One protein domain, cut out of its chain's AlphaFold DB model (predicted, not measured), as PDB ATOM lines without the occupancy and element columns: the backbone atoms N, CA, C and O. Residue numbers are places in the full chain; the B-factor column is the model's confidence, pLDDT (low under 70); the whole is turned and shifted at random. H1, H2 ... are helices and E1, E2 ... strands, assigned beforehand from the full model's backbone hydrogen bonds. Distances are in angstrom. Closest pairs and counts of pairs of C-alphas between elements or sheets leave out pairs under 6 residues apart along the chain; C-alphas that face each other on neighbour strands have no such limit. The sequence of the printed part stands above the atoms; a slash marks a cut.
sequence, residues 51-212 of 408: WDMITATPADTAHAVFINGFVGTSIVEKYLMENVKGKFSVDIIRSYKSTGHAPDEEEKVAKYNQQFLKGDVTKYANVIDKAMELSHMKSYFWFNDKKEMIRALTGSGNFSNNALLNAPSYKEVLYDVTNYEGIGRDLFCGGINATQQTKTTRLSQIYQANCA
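AT A GLANCE: This is residues 51 to 212 of the 408 residues of an uncharacterized protein of Spiroplasma sp. NBRC 100390 (UniProt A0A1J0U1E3). A twisted sheet of six strands is covered on one face by H6 and H8, while H2 only grazes it from the other side, beside the small H1 and H4. H3 lies off the sheet, its centre 18.2 A from the mean of the C-alphas. The printed part has 162 residues with eight named helices and six named strands, in the order H1 E1 H2 E2 H3 H4 E3 E4 E5 H5 E6 H6 H7 H8. The mixed sheet runs E3 E2 E1 E4 E5 E6; the class is mixed, helices and strands. The whole is compact, with a radius of gyration of the C-alphas of 15.2 A and spans of 45 by 36 by 31 A.

HOW THE PARTS SIT: E1, residues 63 to 68, is parallel to E2, residues 89 to 95, with N 66 and O 91 2.9 A apart, within hydrogen-bond range. E3, residues 125 to 130, is an edge strand parallel to E2, with N 128 and O 92 at 2.8 A. E4, residues 139 to 143, is antiparallel to E1, with N 65 and O 141 at 2.8 A. E4 forms a hairpin with E5, residues 149 to 155, with N 140 and O 153 at 2.8 A. E6, residues 174 to 176, is the other edge strand, antiparallel to E5, with N 175 and O 154 at 2.7 A. H6, residues 183 to 191, and H8, residues 201 to 211, lie on the same face, making two layers, helices over a sheet. H6, at a height of 9.0 A, runs across the strands, its closest C-alphas to E5 those of Gly 184 and Ala 152, 5.4 A. H8 runs across the strands at 9.6 A, over E1. H6 and H8 touch at a steep tilt of 50 degrees, opposite ways, closest at the C-alphas of Cys 189 and Cys 211, 5.7 A. H7, residues 194 to 197, only just grazes the sheet with 5 pairs of C-alphas within 10 A, and only just touches H8, only at the corner, with 3 pairs within 8 A. H2, residues 73 to 84, grazes the sheet and touches H4, residues 121 to 124, closest at the C-alphas of Glu 77 and Val 121, 5.5 A. E1, H2, E2 and E2, H3 H4, E3, with H3 at residues 105 to 117, are strand-helix-strand units, parallel neighbours joined through helices, with right-handed crossovers. H1, residues 51 to 55, only grazes the sheet; H5, residues 161 to 164, is not on it. Every O i to N i+4 pair is within hydrogen-bond range in H1, H2, H3, H6 and H8; H4, H5 and H7 are too short for one.

IN THESE COORDINATES: H1 begins at C-alpha 51, (32.571, 1.486, 36.422), and H8 ends at C-alpha 211, (8.126, 14.988, 36.113). E2 measures 20.2 A, H3 17.7 A and E5 17.5 A.

THE WHOLE: The printed part has no cut and no long link. Mean pLDDT of the printed part is 71.0; residues 95 to 122 and 160 to 184 are among those under 70.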
ATOM      1  N   TRP A  51      32.772   2.119  37.720       71.25
ATOM      2  CA  TRP A  51      32.571   1.486  36.422       71.25
ATOM      3  C   TRP A  51      31.613   0.292  36.442       71.25
ATOM      4  O   TRP A  51      30.716   0.239  35.610       71.25
ATOM      5  N   ASP A  52      31.763  -0.645  37.372       72.12
ATOM      6  CA  ASP A  52      30.932  -1.849  37.462       72.12
ATOM      7  C   ASP A  52      29.482  -1.470  37.786       72.12
ATOM      8  O   ASP A  52      28.547  -1.985  37.179       72.12
ATOM      9  N   MET A  53      29.285  -0.477  38.663       70.44
ATOM     10  CA  MET A  53      27.951   0.051  38.952       70.44
ATOM     11  C   MET A  53      27.308   0.674  37.712       70.44
ATOM     12  O   MET A  53      26.150   0.383  37.436       70.44
ATOM     13  N   ILE A  54      28.035   1.502  36.956       75.88
ATOM     14  CA  ILE A  54      27.495   2.149  35.750       75.88
ATOM     15  C   ILE A  54      27.298   1.140  34.603       75.88
ATOM     16  O   ILE A  54      26.358   1.269  33.825       75.88
ATOM     17  N   THR A  55      28.150   0.120  34.488       80.19
ATOM     18  CA  THR A  55      28.067  -0.886  33.412       80.19
ATOM     19  C   THR A  55      27.090  -2.020  33.692       80.19
ATOM     20  O   THR A  55      26.637  -2.651  32.740       80.19
ATOM     21  N   ALA A  56      26.672  -2.223  34.946       82.88
ATOM     22  CA  ALA A  56      25.568  -3.109  35.328       82.88
ATOM     23  C   ALA A  56      24.198  -2.568  34.859       82.88
ATOM     24  O   ALA A  56      23.294  -2.295  35.646       82.88
ATOM     25  N   THR A  57      24.051  -2.348  33.556       83.56
ATOM     26  CA  THR A  57      22.846  -1.786  32.949       83.56
ATOM     27  C   THR A  57      21.684  -2.780  33.066       83.56
ATOM     28  O   THR A  57      21.854  -3.933  32.659       83.56
ATOM     29  N   PRO A  58      20.513  -2.366  33.591       88.31
ATOM     30  CA  PRO A  58      19.321  -3.210  33.605       88.31
ATOM     31  C   PRO A  58      18.959  -3.713  32.203       88.31
ATOM     32  O   PRO A  58      19.062  -2.964  31.228       88.31
ATOM     33  N   ALA A  59      18.529  -4.971  32.094       87.75
ATOM     34  CA  ALA A  59      18.276  -5.622  30.805       87.75
ATOM     35  C   ALA A  59      17.136  -4.971  30.000       87.75
ATOM     36  O   ALA A  59      17.128  -5.045  28.777       87.75
ATOM     37  N   ASP A  60      16.200  -4.321  30.685       92.25
ATOM     38  CA  ASP A  60      15.044  -3.604  30.146       92.25
ATOM     39  C   ASP A  60      15.327  -2.121  29.848       92.25
ATOM     40  O   ASP A  60      14.408  -1.347  29.581       92.25
ATOM     41  N   THR A  61      16.597  -1.706  29.872       93.81
ATOM     42  CA  THR A  61      16.991  -0.338  29.519       93.81
ATOM     43  C   THR A  61      16.717  -0.049  28.044       93.81
ATOM     44  O   THR A  61      17.320  -0.654  27.162       93.81
ATOM     45  N   ALA A  62      15.914   0.982  27.788       93.25
ATOM     46  CA  ALA A  62      15.706   1.578  26.469       93.25
ATOM     47  C   ALA A  62      16.472   2.900  26.293       93.25
ATOM     48  O   ALA A  62      16.889   3.280  25.186       93.25
ATOM     49  N   HIS A  63      16.674   3.623  27.396       94.25
ATOM     50  CA  HIS A  63      17.379   4.897  27.399       94.25
ATOM     51  C   HIS A  63      18.119   5.146  28.715       94.25
ATOM     52  O   HIS A  63      17.646   4.745  29.774       94.25
ATOM     53  N   ALA A  64      19.241   5.864  28.666       92.75
ATOM     54  CA  ALA A  64      19.914   6.366  29.859       92.75
ATOM     55  C   ALA A  64      20.219   7.867  29.765       92.75
ATOM     56  O   ALA A  64      20.556   8.376  28.698       92.75
ATOM     57  N   VAL A  65      20.139   8.566  30.897       90.75
ATOM     58  CA  VAL A  65      20.466   9.994  31.019       90.75
ATOM     59  C   VAL A  65      21.542  10.177  32.076       90.75
ATOM     60  O   VAL A  65      21.336   9.849  33.244       90.75
ATOM     61  N   PHE A  66      22.694  10.712  31.681       88.94
ATOM     62  CA  PHE A  66      23.850  10.907  32.555       88.94
ATOM     63  C   PHE A  66      24.107  12.395  32.767       88.94
ATOM     64  O   PHE A  66      24.485  13.096  31.832       88.94
ATOM     65  N   ILE A  67      23.947  12.875  33.998       82.31
ATOM     66  CA  ILE A  67      24.180  14.269  34.388       82.31
ATOM     67  C   ILE A  67      25.510  14.359  35.125       82.31
ATOM     68  O   ILE A  67      25.689  13.752  36.180       82.31
ATOM     69  N   ASN A  68      26.443  15.125  34.570       76.75
ATOM     70  CA  ASN A  68      27.813  15.203  35.056       76.75
ATOM     71  C   ASN A  68      28.312  16.642  35.164       76.75
ATOM     72  O   ASN A  68      27.990  17.502  34.345       76.75
ATOM     73  N   GLY A  69      29.191  16.874  36.139       69.50
ATOM     74  CA  GLY A  69      29.928  18.137  36.225       69.50
ATOM     75  C   GLY A  69      31.205  18.132  35.397       69.50
ATOM     76  O   GLY A  69      31.643  19.182  34.962       69.50
ATOM     77  N   PHE A  70      31.792  16.960  35.165       70.06
ATOM     78  CA  PHE A  70      32.904  16.769  34.244       70.06
ATOM     79  C   PHE A  70      32.830  15.368  33.635       70.06
ATOM     80  O   PHE A  70      32.344  14.436  34.277       70.06
ATOM     81  N   VAL A  71      33.331  15.210  32.412       72.06
ATOM     82  CA  VAL A  71      33.298  13.941  31.682       72.06
ATOM     83  C   VAL A  71      34.670  13.659  31.060       72.06
ATOM     84  O   VAL A  71      35.324  14.557  30.543       72.06
ATOM     85  N   GLY A  72      35.149  12.418  31.091       69.81
ATOM     86  CA  GLY A  72      36.347  12.009  30.350       69.81
ATOM     87  C   GLY A  72      35.986  11.469  28.965       69.81
ATOM     88  O   GLY A  72      35.181  10.551  28.870       69.81
ATOM     89  N   THR A  73      36.596  11.976  27.891       66.69
ATOM     90  CA  THR A  73      36.291  11.524  26.517       66.69
ATOM     91  C   THR A  73      36.485  10.021  26.334       66.69
ATOM     92  O   THR A  73      35.559   9.319  25.944       66.69
ATOM     93  N   SER A  74      37.660   9.501  26.699       67.31
ATOM     94  CA  SER A  74      38.001   8.093  26.462       67.31
ATOM     95  C   SER A  74      37.168   7.113  27.288       67.31
ATOM     96  O   SER A  74      36.928   5.992  26.845       67.31
ATOM     97  N   ILE A  75      36.686   7.522  28.469       72.31
ATOM     98  CA  ILE A  75      35.833   6.651  29.287       72.31
ATOM     99  C   ILE A  75      34.407   6.579  28.752       72.31
ATOM    100  O   ILE A  75      33.796   5.512  28.772       72.31
ATOM    101  N   VAL A  76      33.899   7.699  28.231       75.00
ATOM    102  CA  VAL A  76      32.606   7.744  27.548       75.00
ATOM    103  C   VAL A  76      32.650   6.868  26.315       75.00
ATOM    104  O   VAL A  76      31.777   6.028  26.153       75.00
ATOM    105  N   GLU A  77      33.670   7.025  25.473       72.94
ATOM    106  CA  GLU A  77      33.839   6.202  24.272       72.94
ATOM    107  C   GLU A  77      33.845   4.718  24.616       72.94
ATOM    108  O   GLU A  77      33.089   3.948  24.025       72.94
ATOM    109  N   LYS A  78      34.628   4.331  25.629       78.00
ATOM    110  CA  LYS A  78      34.661   2.957  26.123       78.00
ATOM    111  C   LYS A  78      33.270   2.475  26.545       78.00
ATOM    112  O   LYS A  78      32.836   1.414  26.109       78.00
ATOM    113  N   TYR A  79      32.553   3.254  27.357       82.12
ATOM    114  CA  TYR A  79      31.216   2.881  27.823       82.12
ATOM    115  C   TYR A  79      30.238   2.732  26.659       82.12
ATOM    116  O   TYR A  79      29.539   1.724  26.570       82.12
ATOM    117  N   LEU A  80      30.223   3.699  25.743       82.44
ATOM    118  CA  LEU A  80      29.323   3.686  24.598       82.44
ATOM    119  C   LEU A  80      29.592   2.485  23.688       82.44
ATOM    120  O   LEU A  80      28.652   1.823  23.256       82.44
ATOM    121  N   MET A  81      30.859   2.154  23.446       80.19
ATOM    122  CA  MET A  81      31.236   1.040  22.578       80.19
ATOM    123  C   MET A  81      30.986  -0.328  23.216       80.19
ATOM    124  O   MET A  81      30.471  -1.220  22.546       80.19
ATOM    125  N   GLU A  82      31.334  -0.505  24.491       82.62
ATOM    126  CA  GLU A  82      31.232  -1.801  25.174       82.62
ATOM    127  C   GLU A  82      29.809  -2.091  25.682       82.62
ATOM    128  O   GLU A  82      29.359  -3.240  25.680       82.62
ATOM    129  N   ASN A  83      29.075  -1.057  26.107       83.00
ATOM    130  CA  ASN A  83      27.837  -1.229  26.871       83.00
ATOM    131  C   ASN A  83      26.587  -0.695  26.173       83.00
ATOM    132  O   ASN A  83      25.512  -1.219  26.445       83.00
ATOM    133  N   VAL A  84      26.698   0.280  25.268       85.75
ATOM    134  CA  VAL A  84      25.523   0.968  24.695       85.75
ATOM    135  C   VAL A  84      25.263   0.588  23.246       85.75
ATOM    136  O   VAL A  84      24.107   0.425  22.855       85.75
ATOM    137  N   LYS A  85      26.320   0.458  22.438       84.44
ATOM    138  CA  LYS A  85      26.232   0.300  20.986       84.44
ATOM    139  C   LYS A  85      25.254  -0.813  20.597       84.44
ATOM    140  O   LYS A  85      25.483  -1.985  20.884       84.44
ATOM    141  N   GLY A  86      24.179  -0.421  19.911       82.50
ATOM    142  CA  GLY A  86      23.141  -1.328  19.413       82.50
ATOM    143  C   GLY A  86      22.176  -1.875  20.471       82.50
ATOM    144  O   GLY A  86      21.384  -2.746  20.133       82.50
ATOM    145  N   LYS A  87      22.231  -1.392  21.722       88.25
ATOM    146  CA  LYS A  87      21.385  -1.870  22.830       88.25
ATOM    147  C   LYS A  87      20.347  -0.838  23.264       88.25
ATOM    148  O   LYS A  87      19.164  -1.140  23.290       88.25
ATOM    149  N   PHE A  88      20.777   0.382  23.571       89.81
ATOM    150  CA  PHE A  88      19.905   1.471  24.018       89.81
ATOM    151  C   PHE A  88      20.499   2.826  23.632       89.81
ATOM    152  O   PHE A  88      21.586   2.907  23.061       89.81
ATOM    153  N   SER A  89      19.774   3.906  23.909       89.56
ATOM    154  CA  SER A  89      20.223   5.272  23.607       89.56
ATOM    155  C   SER A  89      20.672   6.020  24.860       89.56
ATOM    156  O   SER A  89      20.166   5.748  25.944       89.56
ATOM    157  N   VAL A  90      21.599   6.974  24.728       89.94
ATOM    158  CA  VAL A  90      22.135   7.721  25.879       89.94
ATOM    159  C   VAL A  90      22.170   9.219  25.616       89.94
ATOM    160  O   VAL A  90      22.688   9.656  24.588       89.94
ATOM    161  N   ASP A  91      21.680   9.991  26.584       88.38
ATOM    162  CA  ASP A  91      21.856  11.438  26.659       88.38
ATOM    163  C   ASP A  91      22.893  11.765  27.749       88.38
ATOM    164  O   ASP A  91      22.718  11.437  28.924       88.38
ATOM    165  N   ILE A  92      23.993  12.418  27.370       84.81
ATOM    166  CA  ILE A  92      25.052  12.858  28.285       84.81
ATOM    167  C   ILE A  92      24.934  14.366  28.459       84.81
ATOM    168  O   ILE A  92      25.285  15.146  27.573       84.81
ATOM    169  N   ILE A  93      24.458  14.777  29.627       81.31
ATOM    170  CA  ILE A  93      24.363  16.171  30.035       81.31
ATOM    171  C   ILE A  93      25.617  16.513  30.835       81.31
ATOM    172  O   ILE A  93      25.885  15.907  31.874       81.31
ATOM    173  N   ARG A  94      26.377  17.507  30.377       76.50
ATOM    174  CA  ARG A  94      27.596  17.941  31.065       76.50
ATOM    175  C   ARG A  94      27.662  19.449  31.238       76.50
ATOM    176  O   ARG A  94      27.200  20.212  30.390       76.50
ATOM    177  N   SER A  95      28.279  19.868  32.333       69.75
ATOM    178  CA  SER A  95      28.729  21.245  32.516       69.75
ATOM    179  C   SER A  95      30.216  21.347  32.213       69.75
ATOM    180  O   SER A  95      30.985  20.444  32.520       69.75
ATOM    181  N   TYR A  96      30.624  22.446  31.590       57.75
ATOM    182  CA  TYR A  96      32.036  22.748  31.392       57.75
ATOM    183  C   TYR A  96      32.220  24.260  31.494       57.75
ATOM    184  O   TYR A  96      32.216  24.983  30.504       57.75
ATOM    185  N   LYS A  97      32.307  24.740  32.732       49.56
ATOM    186  CA  LYS A  97      32.792  26.079  33.054       49.56
ATOM    187  C   LYS A  97      33.624  25.913  34.320       49.56
ATOM    188  O   LYS A  97      33.087  25.478  35.331       49.56
ATOM    189  N   SER A  98      34.930  26.138  34.295       42.09
ATOM    190  CA  SER A  98      35.654  26.194  35.565       42.09
ATOM    191  C   SER A  98      35.166  27.424  36.315       42.09
ATOM    192  O   SER A  98      34.835  28.460  35.735       42.09
ATOM    193  N   THR A  99      35.085  27.316  37.628       38.00
ATOM    194  CA  THR A  99      34.935  28.470  38.502       38.00
ATOM    195  C   THR A  99      36.201  29.328  38.401       38.00
ATOM    196  O   THR A  99      37.137  29.123  39.166       38.00
ATOM    197  N   GLY A 100      36.260  30.257  37.446       38.75
ATOM    198  CA  GLY A 100      37.336  31.247  37.371       38.75
ATOM    199  C   GLY A 100      37.665  31.667  35.946       38.75
ATOM    200  O   GLY A 100      38.204  30.889  35.183       38.75
ATOM    201  N   HIS A 101      37.379  32.924  35.613       37.25
ATOM    202  CA  HIS A 101      37.735  33.578  34.355       37.25
ATOM    203  C   HIS A 101      39.260  33.638  34.125       37.25
ATOM    204  O   HIS A 101      39.872  34.690  34.304       37.25
ATOM    205  N   ALA A 102      39.883  32.533  33.714       45.81
ATOM    206  CA  ALA A 102      41.191  32.572  33.073       45.81
ATOM    207  C   ALA A 102      40.989  32.660  31.541       45.81
ATOM    208  O   ALA A 102      40.239  31.857  30.979       45.81
ATOM    209  N   PRO A 103      41.609  33.635  30.844       47.06
ATOM    210  CA  PRO A 103      41.404  33.879  29.408       47.06
ATOM    211  C   PRO A 103      41.690  32.684  28.481       47.06
ATOM    212  O   PRO A 103      41.261  32.684  27.333       47.06
ATOM    213  N   ASP A 104      42.409  31.667  28.958       55.81
ATOM    214  CA  ASP A 104      42.781  30.470  28.203       55.81
ATOM    215  C   ASP A 104      41.784  29.304  28.364       55.81
ATOM    216  O   ASP A 104      41.944  28.249  27.743       55.81
ATOM    217  N   GLU A 105      40.743  29.458  29.186       53.78
ATOM    218  CA  GLU A 105      39.782  28.386  29.444       53.78
ATOM    219  C   GLU A 105      38.813  28.157  28.294       53.78
ATOM    220  O   GLU A 105      38.553  27.002  27.975       53.78
ATOM    221  N   GLU A 106      38.330  29.207  27.628       56.78
ATOM    222  CA  GLU A 106      37.437  29.063  26.470       56.78
ATOM    223  C   GLU A 106      38.111  28.289  25.331       56.78
ATOM    224  O   GLU A 106      37.497  27.417  24.714       56.78
ATOM    225  N   GLU A 107      39.408  28.519  25.115       59.53
ATOM    226  CA  GLU A 107      40.202  27.778  24.138       59.53
ATOM    227  C   GLU A 107      40.396  26.311  24.561       59.53
ATOM    228  O   GLU A 107      40.302  25.403  23.729       59.53
ATOM    229  N   LYS A 108      40.606  26.045  25.858       58.84
ATOM    230  CA  LYS A 108      40.660  24.677  26.401       58.84
ATOM    231  C   LYS A 108      39.312  23.964  26.277       58.84
ATOM    232  O   LYS A 108      39.303  22.798  25.886       58.84
ATOM    233  N   VAL A 109      38.194  24.643  26.554       57.09
ATOM    234  CA  VAL A 109      36.830  24.113  26.368       57.09
ATOM    235  C   VAL A 109      36.606  23.784  24.897       57.09
ATOM    236  O   VAL A 109      36.168  22.684  24.574       57.09
ATOM    237  N   ALA A 110      36.944  24.704  23.992       61.22
ATOM    238  CA  ALA A 110      36.776  24.517  22.559       61.22
ATOM    239  C   ALA A 110      37.630  23.354  22.031       61.22
ATOM    240  O   ALA A 110      37.122  22.509  21.294       61.22
ATOM    241  N   LYS A 111      38.898  23.249  22.454       64.50
ATOM    242  CA  LYS A 111      39.787  22.125  22.112       64.50
ATOM    243  C   LYS A 111      39.268  20.798  22.658       64.50
ATOM    244  O   LYS A 111      39.228  19.814  21.923       64.50
ATOM    245  N   TYR A 112      38.830  20.770  23.913       64.00
ATOM    246  CA  TYR A 112      38.240  19.584  24.525       64.00
ATOM    247  C   TYR A 112      36.936  19.177  23.825       64.00
ATOM    248  O   TYR A 112      36.763  18.006  23.505       64.00
ATOM    249  N   ASN A 113      36.060  20.124  23.486       63.31
ATOM    250  CA  ASN A 113      34.842  19.868  22.718       63.31
ATOM    251  C   ASN A 113      35.156  19.350  21.315       63.31
ATOM    252  O   ASN A 113      34.540  18.386  20.880       63.31
ATOM    253  N   GLN A 114      36.146  19.916  20.624       64.69
ATOM    254  CA  GLN A 114      36.587  19.391  19.333       64.69
ATOM    255  C   GLN A 114      37.126  17.962  19.446       64.69
ATOM    256  O   GLN A 114      36.844  17.147  18.576       64.69
ATOM    257  N   GLN A 115      37.880  17.636  20.496       64.06
ATOM    258  CA  GLN A 115      38.364  16.273  20.731       64.06
ATOM    259  C   GLN A 115      37.221  15.317  21.097       64.06
ATOM    260  O   GLN A 115      37.174  14.203  20.588       64.06
ATOM    261  N   PHE A 116      36.275  15.762  21.926       62.81
ATOM    262  CA  PHE A 116      35.133  14.972  22.385       62.81
ATOM    263  C   PHE A 116      34.115  14.695  21.269       62.81
ATOM    264  O   PHE A 116      33.578  13.597  21.178       62.81
ATOM    265  N   LEU A 117      33.869  15.678  20.397       60.50
ATOM    266  CA  LEU A 117      32.894  15.587  19.306       60.50
ATOM    267  C   LEU A 117      33.451  14.913  18.040       60.50
ATOM    268  O   LEU A 117      32.661  14.474  17.208       60.50
ATOM    269  N   LYS A 118      34.781  14.825  17.883       59.88
ATOM    270  CA  LYS A 118      35.436  14.096  16.776       59.88
ATOM    271  C   LYS A 118      35.463  12.575  16.972       59.88
ATOM    272  O   LYS A 118      35.752  11.861  16.014       59.88
ATOM    273  N   GLY A 119      35.194  12.090  18.183       59.16
ATOM    274  CA  GLY A 119      35.117  10.666  18.498       59.16
ATOM    275  C   GLY A 119      33.815  10.007  18.036       59.16
ATOM    276  O   GLY A 119      32.848  10.668  17.662       59.16
ATOM    277  N   ASP A 120      33.756   8.681  18.145       64.62
ATOM    278  CA  ASP A 120      32.543   7.886  17.894       64.62
ATOM    279  C   ASP A 120      31.410   8.186  18.905       64.62
ATOM    280  O   ASP A 120      30.285   7.726  18.731       64.62
ATOM    281  N   VAL A 121      31.676   8.995  19.940       67.69
ATOM    282  CA  VAL A 121      30.724   9.385  20.993       67.69
ATOM    283  C   VAL A 121      29.410   9.903  20.424       67.69
ATOM    284  O   VAL A 121      28.345   9.420  20.797       67.69
ATOM    285  N   THR A 122      29.470  10.858  19.497       69.38
ATOM    286  CA  THR A 122      28.281  11.524  18.940       69.38
ATOM    287  C   THR A 122      27.465  10.620  18.017       69.38
ATOM    288  O   THR A 122      26.316  10.933  17.715       69.38
ATOM    289  N   LYS A 123      28.015   9.468  17.602       71.12
ATOM    290  CA  LYS A 123      27.269   8.439  16.863       71.12
ATOM    291  C   LYS A 123      26.364   7.610  17.772       71.12
ATOM    292  O   LYS A 123      25.388   7.044  17.290       71.12
ATOM    293  N   TYR A 124      26.697   7.511  19.060       74.88
ATOM    294  CA  TYR A 124      26.041   6.593  19.999       74.88
ATOM    295  C   TYR A 124      25.427   7.288  21.220       74.88
ATOM    296  O   TYR A 124      24.657   6.667  21.950       74.88
ATOM    297  N   ALA A 125      25.727   8.569  21.433       83.00
ATOM    298  CA  ALA A 125      25.135   9.390  22.475       83.00
ATOM    299  C   ALA A 125      24.837  10.803  21.978       83.00
ATOM    300  O   ALA A 125      25.600  11.395  21.212       83.00
ATOM    301  N   ASN A 126      23.750  11.368  22.487       83.25
ATOM    302  CA  ASN A 126      23.473  12.786  22.351       83.25
ATOM    303  C   ASN A 126      24.144  13.544  23.502       83.25
ATOM    304  O   ASN A 126      23.962  13.211  24.671       83.25
ATOM    305  N   VAL A 127      24.932  14.565  23.176       78.94
ATOM    306  CA  VAL A 127      25.733  15.314  24.152       78.94
ATOM    307  C   VAL A 127      25.135  16.705  24.308       78.94
ATOM    308  O   VAL A 127      25.048  17.464  23.344       78.94
ATOM    309  N   ILE A 128      24.718  17.045  25.527       78.06
ATOM    310  CA  ILE A 128      24.060  18.313  25.846       78.06
ATOM    311  C   ILE A 128      24.965  19.129  26.769       78.06
ATOM    312  O   ILE A 128      25.121  18.819  27.952       78.06
ATOM    313  N   ASP A 129      25.522  20.213  26.230       73.00
ATOM    314  CA  ASP A 129      26.370  21.142  26.975       73.00
ATOM    315  C   ASP A 129      25.547  22.205  27.717       73.00
ATOM    316  O   ASP A 129      24.728  22.919  27.127       73.00
ATOM    317  N   LYS A 130      25.811  22.366  29.020       67.31
ATOM    318  CA  LYS A 130      25.293  23.474  29.838       67.31
ATOM    319  C   LYS A 130      26.251  24.672  29.784       67.31
ATOM    320  O   LYS A 130      26.936  24.971  30.756       67.31
ATOM    321  N   ALA A 131      26.309  25.360  28.642       53.44
ATOM    322  CA  ALA A 131      27.296  26.422  28.383       53.44
ATOM    323  C   ALA A 131      27.247  27.612  29.370       53.44
ATOM    324  O   ALA A 131      28.259  28.275  29.586       53.44
ATOM    325  N   MET A 132      26.090  27.882  29.983       47.75
ATOM    326  CA  MET A 132      25.894  29.035  30.878       47.75
ATOM    327  C   MET A 132      25.576  28.658  32.332       47.75
ATOM    328  O   MET A 132      25.449  29.548  33.166       47.75
ATOM    329  N   GLU A 133      25.485  27.365  32.661       52.66
ATOM    330  CA  GLU A 133      25.122  26.898  34.005       52.66
ATOM    331  C   GLU A 133      26.066  25.792  34.486       52.66
ATOM    332  O   GLU A 133      26.238  24.748  33.845       52.66
ATOM    333  N   LEU A 134      26.644  26.002  35.668       49.59
ATOM    334  CA  LEU A 134      27.441  24.994  36.346       49.59
ATOM    335  C   LEU A 134      26.532  24.006  37.079       49.59
ATOM    336  O   LEU A 134      25.855  24.341  38.046       49.59
ATOM    337  N   SER A 135      26.523  22.760  36.610       54.72
ATOM    338  CA  SER A 135      25.905  21.622  37.272       54.72
ATOM    339  C   SER A 135      27.000  20.796  37.925       54.72
ATOM    340  O   SER A 135      27.791  20.135  37.258       54.72
ATOM    341  N   HIS A 136      27.044  20.826  39.255       62.19
ATOM    342  CA  HIS A 136      27.938  19.978  40.043       62.19
ATOM    343  C   HIS A 136      27.328  18.608  40.371       62.19
ATOM    344  O   HIS A 136      27.946  17.834  41.100       62.19
ATOM    345  N   MET A 137      26.191  18.251  39.778       68.44
ATOM    346  CA  MET A 137      25.549  16.944  39.936       68.44
ATOM    347  C   MET A 137      26.385  15.819  39.295       68.44
ATOM    348  O   MET A 137      27.121  16.053  38.329       68.44
ATOM    349  N   LYS A 138      26.317  14.612  39.869       77.31
ATOM    350  CA  LYS A 138      26.841  13.367  39.284       77.31
ATOM    351  C   LYS A 138      25.797  12.287  39.481       77.31
ATOM    352  O   LYS A 138      25.754  11.646  40.531       77.31
ATOM    353  N   SER A 139      24.926  12.146  38.494       78.81
ATOM    354  CA  SER A 139      23.783  11.249  38.588       78.81
ATOM    355  C   SER A 139      23.503  10.579  37.256       78.81
ATOM    356  O   SER A 139      23.709  11.160  36.191       78.81
ATOM    357  N   TYR A 140      23.052   9.336  37.329       86.31
ATOM    358  CA  TYR A 140      22.933   8.436  36.196       86.31
ATOM    359  C   TYR A 140      21.583   7.739  36.300       86.31
ATOM    360  O   TYR A 140      21.280   7.144  37.332       86.31
ATOM    361  N   PHE A 141      20.771   7.834  35.256       91.06
ATOM    362  CA  PHE A 141      19.401   7.331  35.253       91.06
ATOM    363  C   PHE A 141      19.200   6.395  34.071       91.06
ATOM    364  O   PHE A 141      19.646   6.707  32.969       91.06
ATOM    365  N   TRP A 142      18.502   5.286  34.290       94.25
ATOM    366  CA  TRP A 142      18.098   4.343  33.252       94.25
ATOM    367  C   TRP A 142      16.579   4.271  33.204       94.25
ATOM    368  O   TRP A 142      15.912   4.270  34.242       94.25
ATOM    369  N   PHE A 143      16.053   4.204  31.987       95.31
ATOM    370  CA  PHE A 143      14.633   4.199  31.683       95.31
ATOM    371  C   PHE A 143      14.295   3.034  30.757       95.31
ATOM    372  O   PHE A 143      15.058   2.736  29.832       95.31
ATOM    373  N   ASN A 144      13.139   2.416  30.978       95.12
ATOM    374  CA  ASN A 144      12.604   1.384  30.091       95.12
ATOM    375  C   ASN A 144      11.853   1.983  28.884       95.12
ATOM    376  O   ASN A 144      11.732   3.203  28.746       95.12
ATOM    377  N   ASP A 145      11.316   1.130  28.008       93.31
ATOM    378  CA  ASP A 145      10.558   1.554  26.814       93.31
ATOM    379  C   ASP A 145       9.282   2.346  27.147       93.31
ATOM    380  O   ASP A 145       8.822   3.173  26.355       93.31
ATOM    381  N   LYS A 146       8.724   2.138  28.345       93.56
ATOM    382  CA  LYS A 146       7.590   2.914  28.866       93.56
ATOM    383  C   LYS A 146       8.011   4.266  29.440       93.56
ATOM    384  O   LYS A 146       7.150   5.034  29.860       93.56
ATOM    385  N   LYS A 147       9.310   4.585  29.395       92.88
ATOM    386  CA  LYS A 147       9.938   5.791  29.953       92.88
ATOM    387  C   LYS A 147       9.906   5.826  31.479       92.88
ATOM    388  O   LYS A 147      10.118   6.889  32.055       92.88
ATOM    389  N   GLU A 148       9.663   4.699  32.136       90.44
ATOM    390  CA  GLU A 148       9.696   4.595  33.594       90.44
ATOM    391  C   GLU A 148      11.152   4.507  34.050       90.44
ATOM    392  O   GLU A 148      11.961   3.812  33.427       90.44
ATOM    393  N   MET A 149      11.501   5.222  35.120       89.31
ATOM    394  CA  MET A 149      12.825   5.123  35.727       89.31
ATOM    395  C   MET A 149      12.987   3.761  36.405       89.31
ATOM    396  O   MET A 149      12.291   3.453  37.367       89.31
ATOM    397  N   ILE A 150      13.935   2.971  35.913       90.94
ATOM    398  CA  ILE A 150      14.218   1.609  36.388       90.94
ATOM    399  C   ILE A 150      15.539   1.516  37.145       90.94
ATOM    400  O   ILE A 150      15.805   0.519  37.809       90.94
ATOM    401  N   ARG A 151      16.380   2.553  37.043       88.19
ATOM    402  CA  ARG A 151      17.571   2.696  37.873       88.19
ATOM    403  C   ARG A 151      17.977   4.149  38.038       88.19
ATOM    404  O   ARG A 151      17.930   4.917  37.079       88.19
ATOM    405  N   ALA A 152      18.441   4.499  39.230       79.12
ATOM    406  CA  ALA A 152      18.995   5.808  39.535       79.12
ATOM    407  C   ALA A 152      20.241   5.670  40.411       79.12
ATOM    408  O   ALA A 152      20.188   5.085  41.487       79.12
ATOM    409  N   LEU A 153      21.354   6.249  39.965       77.00
ATOM    410  CA  LEU A 153      22.581   6.392  40.740       77.00
ATOM    411  C   LEU A 153      22.882   7.872  40.971       77.00
ATOM    412  O   LEU A 153      22.678   8.694  40.077       77.00
ATOM    413  N   THR A 154      23.428   8.224  42.131       69.88
ATOM    414  CA  THR A 154      23.868   9.598  42.421       69.88
ATOM    415  C   THR A 154      25.054   9.636  43.376       69.88
ATOM    416  O   THR A 154      25.219   8.723  44.175       69.88
ATOM    417  N   GLY A 155      25.882  10.678  43.339       67.00
ATOM    418  CA  GLY A 155      26.940  10.861  44.332       67.00
ATOM    419  C   GLY A 155      28.013  11.860  43.913       67.00
ATOM    420  O   GLY A 155      27.718  12.917  43.358       67.00
ATOM    421  N   SER A 156      29.273  11.540  44.208       63.47
ATOM    422  CA  SER A 156      30.433  12.399  43.934       63.47
ATOM    423  C   SER A 156      31.262  11.963  42.719       63.47
ATOM    424  O   SER A 156      32.066  12.755  42.227       63.47
ATOM    425  N   GLY A 157      31.061  10.746  42.202       68.81
ATOM    426  CA  GLY A 157      31.843  10.198  41.090       68.81
ATOM    427  C   GLY A 157      31.445  10.745  39.718       68.81
ATOM    428  O   GLY A 157      30.391  10.396  39.187       68.81
ATOM    429  N   ASN A 158      32.303  11.575  39.119       71.31
ATOM    430  CA  ASN A 158      32.128  12.024  37.732       71.31
ATOM    431  C   ASN A 158      32.353  10.874  36.745       71.31
ATOM    432  O   ASN A 158      33.115   9.947  37.017       71.31
ATOM    433  N   PHE A 159      31.800  11.000  35.542       72.38
ATOM    434  CA  PHE A 159      32.031  10.053  34.459       72.38
ATOM    435  C   PHE A 159      33.432  10.237  33.839       72.38
ATOM    436  O   PHE A 159      33.588  10.736  32.727       72.38
ATOM    437  N   SER A 160      34.484   9.900  34.594       68.19
ATOM    438  CA  SER A 160      35.895  10.120  34.245       68.19
ATOM    439  C   SER A 160      36.767   8.892  34.540       68.19
ATOM    440  O   SER A 160      36.460   8.112  35.436       68.19
ATOM    441  N   ASN A 161      37.895   8.729  33.833       62.78
ATOM    442  CA  ASN A 161      38.821   7.603  34.062       62.78
ATOM    443  C   ASN A 161      39.276   7.497  35.523       62.78
ATOM    444  O   ASN A 161      39.352   6.397  36.066       62.78
ATOM    445  N   ASN A 162      39.560   8.643  36.148       59.09
ATOM    446  CA  ASN A 162      40.058   8.687  37.520       59.09
ATOM    447  C   ASN A 162      39.034   8.165  38.530       59.09
ATOM    448  O   ASN A 162      39.435   7.464  39.457       59.09
ATOM    449  N   ALA A 163      37.755   8.461  38.298       58.06
ATOM    450  CA  ALA A 163      36.645   8.026  39.135       58.06
ATOM    451  C   ALA A 163      36.224   6.585  38.864       58.06
ATOM    452  O   ALA A 163      35.916   5.835  39.784       58.06
ATOM    453  N   LEU A 164      36.194   6.192  37.589       59.47
ATOM    454  CA  LEU A 164      35.544   4.951  37.188       59.47
ATOM    455  C   LEU A 164      36.484   3.750  37.132       59.47
ATOM    456  O   LEU A 164      36.081   2.666  37.536       59.47
ATOM    457  N   LEU A 165      37.711   3.901  36.622       53.59
ATOM    458  CA  LEU A 165      38.573   2.752  36.299       53.59
ATOM    459  C   LEU A 165      39.587   2.392  37.390       53.59
ATOM    460  O   LEU A 165      40.035   1.239  37.466       53.59
ATOM    461  N   ASN A 166      39.958   3.366  38.221       53.12
ATOM    462  CA  ASN A 166      40.884   3.151  39.325       53.12
ATOM    463  C   ASN A 166      40.176   2.440  40.486       53.12
ATOM    464  O   ASN A 166      38.952   2.473  40.591       53.12
ATOM    465  N   ALA A 167      40.944   1.769  41.357       44.62
ATOM    466  CA  ALA A 167      40.388   1.207  42.590       44.62
ATOM    467  C   ALA A 167      39.590   2.298  43.320       44.62
ATOM    468  O   ALA A 167      40.086   3.432  43.346       44.62
ATOM    469  N   PRO A 168      38.399   1.988  43.877       43.97
ATOM    470  CA  PRO A 168      37.556   2.987  44.511       43.97
ATOM    471  C   PRO A 168      38.402   3.739  45.524       43.97
ATOM    472  O   PRO A 168      38.860   3.197  46.530       43.97
ATOM    473  N   SER A 169      38.692   4.988  45.195       44.12
ATOM    474  CA  SER A 169      39.214   5.895  46.185       44.12
ATOM    475  C   SER A 169      37.994   6.353  46.964       44.12
ATOM    476  O   SER A 169      36.966   6.653  46.362       44.12
ATOM    477  N   TYR A 170      38.093   6.451  48.286       45.22
ATOM    478  CA  TYR A 170      37.024   6.949  49.169       45.22
ATOM    479  C   TYR A 170      36.551   8.392  48.857       45.22
ATOM    480  O   TYR A 170      35.828   9.018  49.622       45.22
ATOM    481  N   LYS A 171      37.022   8.940  47.738       52.53
ATOM    482  CA  LYS A 171      36.869  10.281  47.201       52.53
ATOM    483  C   LYS A 171      35.625  10.414  46.328       52.53
ATOM    484  O   LYS A 171      35.014  11.479  46.308       52.53
ATOM    485  N   GLU A 172      35.282   9.346  45.612       57.12
ATOM    486  CA  GLU A 172      34.257   9.324  44.573       57.12
ATOM    487  C   GLU A 172      33.370   8.099  44.796       57.12
ATOM    488  O   GLU A 172      33.823   6.962  44.690       57.12
ATOM    489  N   VAL A 173      32.114   8.349  45.161       58.66
ATOM    490  CA  VAL A 173      31.129   7.322  45.519       58.66
ATOM    491  C   VAL A 173      29.867   7.553  44.696       58.66
ATOM    492  O   VAL A 173      29.513   8.704  44.423       58.66
ATOM    493  N   LEU A 174      29.205   6.469  44.292       63.34
ATOM    494  CA  LEU A 174      27.846   6.486  43.763       63.34
ATOM    495  C   LEU A 174      26.960   5.636  44.664       63.34
ATOM    496  O   LEU A 174      27.362   4.571  45.121       63.34
ATOM    497  N   TYR A 175      25.754   6.125  44.891       65.19
ATOM    498  CA  TYR A 175      24.707   5.484  45.660       65.19
ATOM    499  C   TYR A 175      23.622   5.045  44.694       65.19
ATOM    500  O   TYR A 175      23.165   5.853  43.883       65.19
ATOM    501  N   ASP A 176      23.223   3.779  44.777       67.62
ATOM    502  CA  ASP A 176      22.022   3.316  44.094       67.62
ATOM    503  C   ASP A 176      20.805   3.799  44.873       67.62
ATOM    504  O   ASP A 176      20.628   3.438  46.035       67.62
ATOM    505  N   VAL A 177      20.017   4.673  44.248       62.59
ATOM    506  CA  VAL A 177      18.825   5.298  44.827       62.59
ATOM    507  C   VAL A 177      17.532   4.848  44.142       62.59
ATOM    508  O   VAL A 177      16.486   5.468  44.317       62.59
ATOM    509  N   THR A 178      17.579   3.749  43.388       65.94
ATOM    510  CA  THR A 178      16.444   3.238  42.603       65.94
ATOM    511  C   THR A 178      15.228   2.898  43.463       65.94
ATOM    512  O   THR A 178      14.106   3.247  43.117       65.94
ATOM    513  N   ASN A 179      15.451   2.255  44.610       59.25
ATOM    514  CA  ASN A 179      14.378   1.742  45.470       59.25
ATOM    515  C   ASN A 179      13.874   2.762  46.505       59.25
ATOM    516  O   ASN A 179      13.130   2.396  47.414       59.25
ATOM    517  N   TYR A 180      14.287   4.028  46.404       53.62
ATOM    518  CA  TYR A 180      13.845   5.071  47.325       53.62
ATOM    519  C   TYR A 180      12.767   5.903  46.664       53.62
ATOM    520  O   TYR A 180      13.012   6.624  45.694       53.62
ATOM    521  N   GLU A 181      11.568   5.792  47.221       59.09
ATOM    522  CA  GLU A 181      10.374   6.450  46.715       59.09
ATOM    523  C   GLU A 181      10.607   7.958  46.519       59.09
ATOM    524  O   GLU A 181      11.001   8.677  47.437       59.09
ATOM    525  N   GLY A 182      10.401   8.430  45.288       60.75
ATOM    526  CA  GLY A 182      10.526   9.840  44.906       60.75
ATOM    527  C   GLY A 182      11.952  10.343  44.650       60.75
ATOM    528  O   GLY A 182      12.121  11.216  43.806       60.75
ATOM    529  N   ILE A 183      12.995   9.769  45.263       61.12
ATOM    530  CA  ILE A 183      14.360  10.335  45.205       61.12
ATOM    531  C   ILE A 183      14.927  10.366  43.785       61.12
ATOM    532  O   ILE A 183      15.441  11.394  43.339       61.12
ATOM    533  N   GLY A 184      14.847   9.245  43.059       66.00
ATOM    534  CA  GLY A 184      15.343   9.170  41.684       66.00
ATOM    535  C   GLY A 184      14.651  10.188  40.772       66.00
ATOM    536  O   GLY A 184      15.318  10.926  40.043       66.00
ATOM    537  N   ARG A 185      13.319  10.286  40.886       74.38
ATOM    538  CA  ARG A 185      12.489  11.272  40.180       74.38
ATOM    539  C   ARG A 185      12.926  12.697  40.502       74.38
ATOM    540  O   ARG A 185      13.189  13.458  39.578       74.38
ATOM    541  N   ASP A 186      13.043  13.050  41.777       66.81
ATOM    542  CA  ASP A 186      13.347  14.417  42.207       66.81
ATOM    543  C   ASP A 186      14.728  14.874  41.722       66.81
ATOM    544  O   ASP A 186      14.884  15.991  41.218       66.81
ATOM    545  N   LEU A 187      15.723  13.983  41.784       69.25
ATOM    546  CA  LEU A 187      17.050  14.224  41.216       69.25
ATOM    547  C   LEU A 187      16.983  14.493  39.718       69.25
ATOM    548  O   LEU A 187      17.570  15.460  39.228       69.25
ATOM    549  N   PHE A 188      16.280  13.639  38.984       76.44
ATOM    550  CA  PHE A 188      16.150  13.771  37.543       76.44
ATOM    551  C   PHE A 188      15.420  15.067  37.159       76.44
ATOM    552  O   PHE A 188      15.918  15.845  36.343       76.44
ATOM    553  N   CYS A 189      14.288  15.352  37.801       74.81
ATOM    554  CA  CYS A 189      13.456  16.510  37.491       74.81
ATOM    555  C   CYS A 189      14.102  17.843  37.909       74.81
ATOM    556  O   CYS A 189      13.969  18.833  37.188       74.81
ATOM    557  N   GLY A 190      14.846  17.874  39.023       66.62
ATOM    558  CA  GLY A 190      15.608  19.047  39.467       66.62
ATOM    559  C   GLY A 190      16.922  19.262  38.703       66.62
ATOM    560  O   GLY A 190      17.359  20.403  38.508       66.62
ATOM    561  N   GLY A 191      17.541  18.174  38.235       65.06
ATOM    562  CA  GLY A 191      18.804  18.177  37.494       65.06
ATOM    563  C   GLY A 191      18.695  18.656  36.042       65.06
ATOM    564  O   GLY A 191      19.706  19.062  35.451       65.06
ATOM    565  N   ILE A 192      17.484  18.658  35.474       68.44
ATOM    566  CA  ILE A 192      17.201  19.033  34.082       68.44
ATOM    567  C   ILE A 192      16.394  20.337  34.039       68.44
ATOM    568  O   ILE A 192      15.249  20.404  34.482       68.44
ATOM    569  N   ASN A 193      16.981  21.391  33.470       63.91
ATOM    570  CA  ASN A 193      16.302  22.679  33.289       63.91
ATOM    571  C   ASN A 193      15.431  22.707  32.012       63.91
ATOM    572  O   ASN A 193      15.596  21.872  31.123       63.91
ATOM    573  N   ALA A 194      14.539  23.697  31.893       56.72
ATOM    574  CA  ALA A 194      13.617  23.842  30.758       56.72
ATOM    575  C   ALA A 194      14.322  23.840  29.386       56.72
ATOM    576  O   ALA A 194      13.851  23.218  28.438       56.72
ATOM    577  N   THR A 195      15.496  24.468  29.287       54.47
ATOM    578  CA  THR A 195      16.284  24.522  28.046       54.47
ATOM    579  C   THR A 195      16.901  23.170  27.677       54.47
ATOM    580  O   THR A 195      17.139  22.904  26.503       54.47
ATOM    581  N   GLN A 196      17.174  22.300  28.652       61.16
ATOM    582  CA  GLN A 196      17.620  20.925  28.415       61.16
ATOM    583  C   GLN A 196      16.459  20.016  28.024       61.16
ATOM    584  O   GLN A 196      16.641  19.160  27.164       61.16
ATOM    585  N   GLN A 197      15.270  20.226  28.594       58.66
ATOM    586  CA  GLN A 197      14.085  19.405  28.320       58.66
ATOM    587  C   GLN A 197      13.726  19.370  26.832       58.66
ATOM    588  O   GLN A 197      13.291  18.339  26.334       58.66
ATOM    589  N   THR A 198      13.924  20.471  26.105       59.12
ATOM    590  CA  THR A 198      13.547  20.593  24.688       59.12
ATOM    591  C   THR A 198      14.669  20.238  23.710       59.12
ATOM    592  O   THR A 198      14.460  20.295  22.500       59.12
ATOM    593  N   LYS A 199      15.855  19.836  24.197       69.12
ATOM    594  CA  LYS A 199      17.006  19.491  23.338       69.12
ATOM    595  C   LYS A 199      16.760  18.251  22.482       69.12
ATOM    596  O   LYS A 199      17.261  18.194  21.364       69.12
ATOM    597  N   THR A 200      15.998  17.277  22.984       72.62
ATOM    598  CA  THR A 200      15.553  16.119  22.199       72.62
ATOM    599  C   THR A 200      14.098  15.789  22.505       72.62
ATOM    600  O   THR A 200      13.642  15.905  23.644       72.62
ATOM    601  N   THR A 201      13.365  15.311  21.495       80.12
ATOM    602  CA  THR A 201      11.992  14.810  21.677       80.12
ATOM    603  C   THR A 201      11.944  13.693  22.719       80.12
ATOM    604  O   THR A 201      11.007  13.622  23.507       80.12
ATOM    605  N   ARG A 202      12.973  12.839  22.766       84.81
ATOM    606  CA  ARG A 202      13.060  11.731  23.721       84.81
ATOM    607  C   ARG A 202      13.223  12.222  25.158       84.81
ATOM    608  O   ARG A 202      12.439  11.813  26.008       84.81
ATOM    609  N   LEU A 203      14.186  13.107  25.423       83.00
ATOM    610  CA  LEU A 203      14.408  13.660  26.761       83.00
ATOM    611  C   LEU A 203      13.180  14.429  27.248       83.00
ATOM    612  O   LEU A 203      12.785  14.272  28.398       83.00
ATOM    613  N   SER A 204      12.524  15.175  26.354       82.19
ATOM    614  CA  SER A 204      11.255  15.845  26.643       82.19
ATOM    615  C   SER A 204      10.173  14.856  27.080       82.19
ATOM    616  O   SER A 204       9.528  15.056  28.104       82.19
ATOM    617  N   GLN A 205      10.011  13.747  26.354       85.62
ATOM    618  CA  GLN A 205       9.017  12.725  26.680       85.62
ATOM    619  C   GLN A 205       9.322  11.988  27.989       85.62
ATOM    620  O   GLN A 205       8.399  11.698  28.747       85.62
ATOM    621  N   ILE A 206      10.592  11.678  28.261       89.75
ATOM    622  CA  ILE A 206      11.007  11.065  29.530       89.75
ATOM    623  C   ILE A 206      10.762  12.041  30.680       89.75
ATOM    624  O   ILE A 206      10.207  11.654  31.706       89.75
ATOM    625  N   TYR A 207      11.106  13.317  30.495       85.00
ATOM    626  CA  TYR A 207      10.815  14.359  31.471       85.00
ATOM    627  C   TYR A 207       9.313  14.468  31.736       85.00
ATOM    628  O   TYR A 207       8.898  14.410  32.883       85.00
ATOM    629  N   GLN A 208       8.473  14.534  30.704       84.56
ATOM    630  CA  GLN A 208       7.017  14.592  30.869       84.56
ATOM    631  C   GLN A 208       6.451  13.373  31.613       84.56
ATOM    632  O   GLN A 208       5.597  13.541  32.478       84.56
ATOM    633  N   ALA A 209       6.943  12.166  31.315       85.44
ATOM    634  CA  ALA A 209       6.479  10.935  31.954       85.44
ATOM    635  C   ALA A 209       6.834  10.863  33.449       85.44
ATOM    636  O   ALA A 209       6.045  10.362  34.243       85.44
ATOM    637  N   ASN A 210       8.002  11.381  33.840       84.25
ATOM    638  CA  ASN A 210       8.506  11.255  35.213       84.25
ATOM    639  C   ASN A 210       8.274  12.516  36.061       84.25
ATOM    640  O   ASN A 210       8.174  12.436  37.282       84.25
ATOM    641  N   CYS A 211       8.165  13.688  35.440       77.31
ATOM    642  CA  CYS A 211       8.126  14.988  36.113       77.31
ATOM    643  C   CYS A 211       6.751  15.663  36.038       77.31
ATOM    644  O   CYS A 211       6.626  16.835  36.386       77.31
ATOM    645  N   ALA A 212       5.697  14.956  35.620       74.81
ATOM    646  CA  ALA A 212       4.336  15.477  35.707       74.81
ATOM    647  C   ALA A 212       4.013  15.896  37.155       74.81
ATOM    648  O   ALA A 212       4.284  15.154  38.103       74.81
TER     649      ALA A 212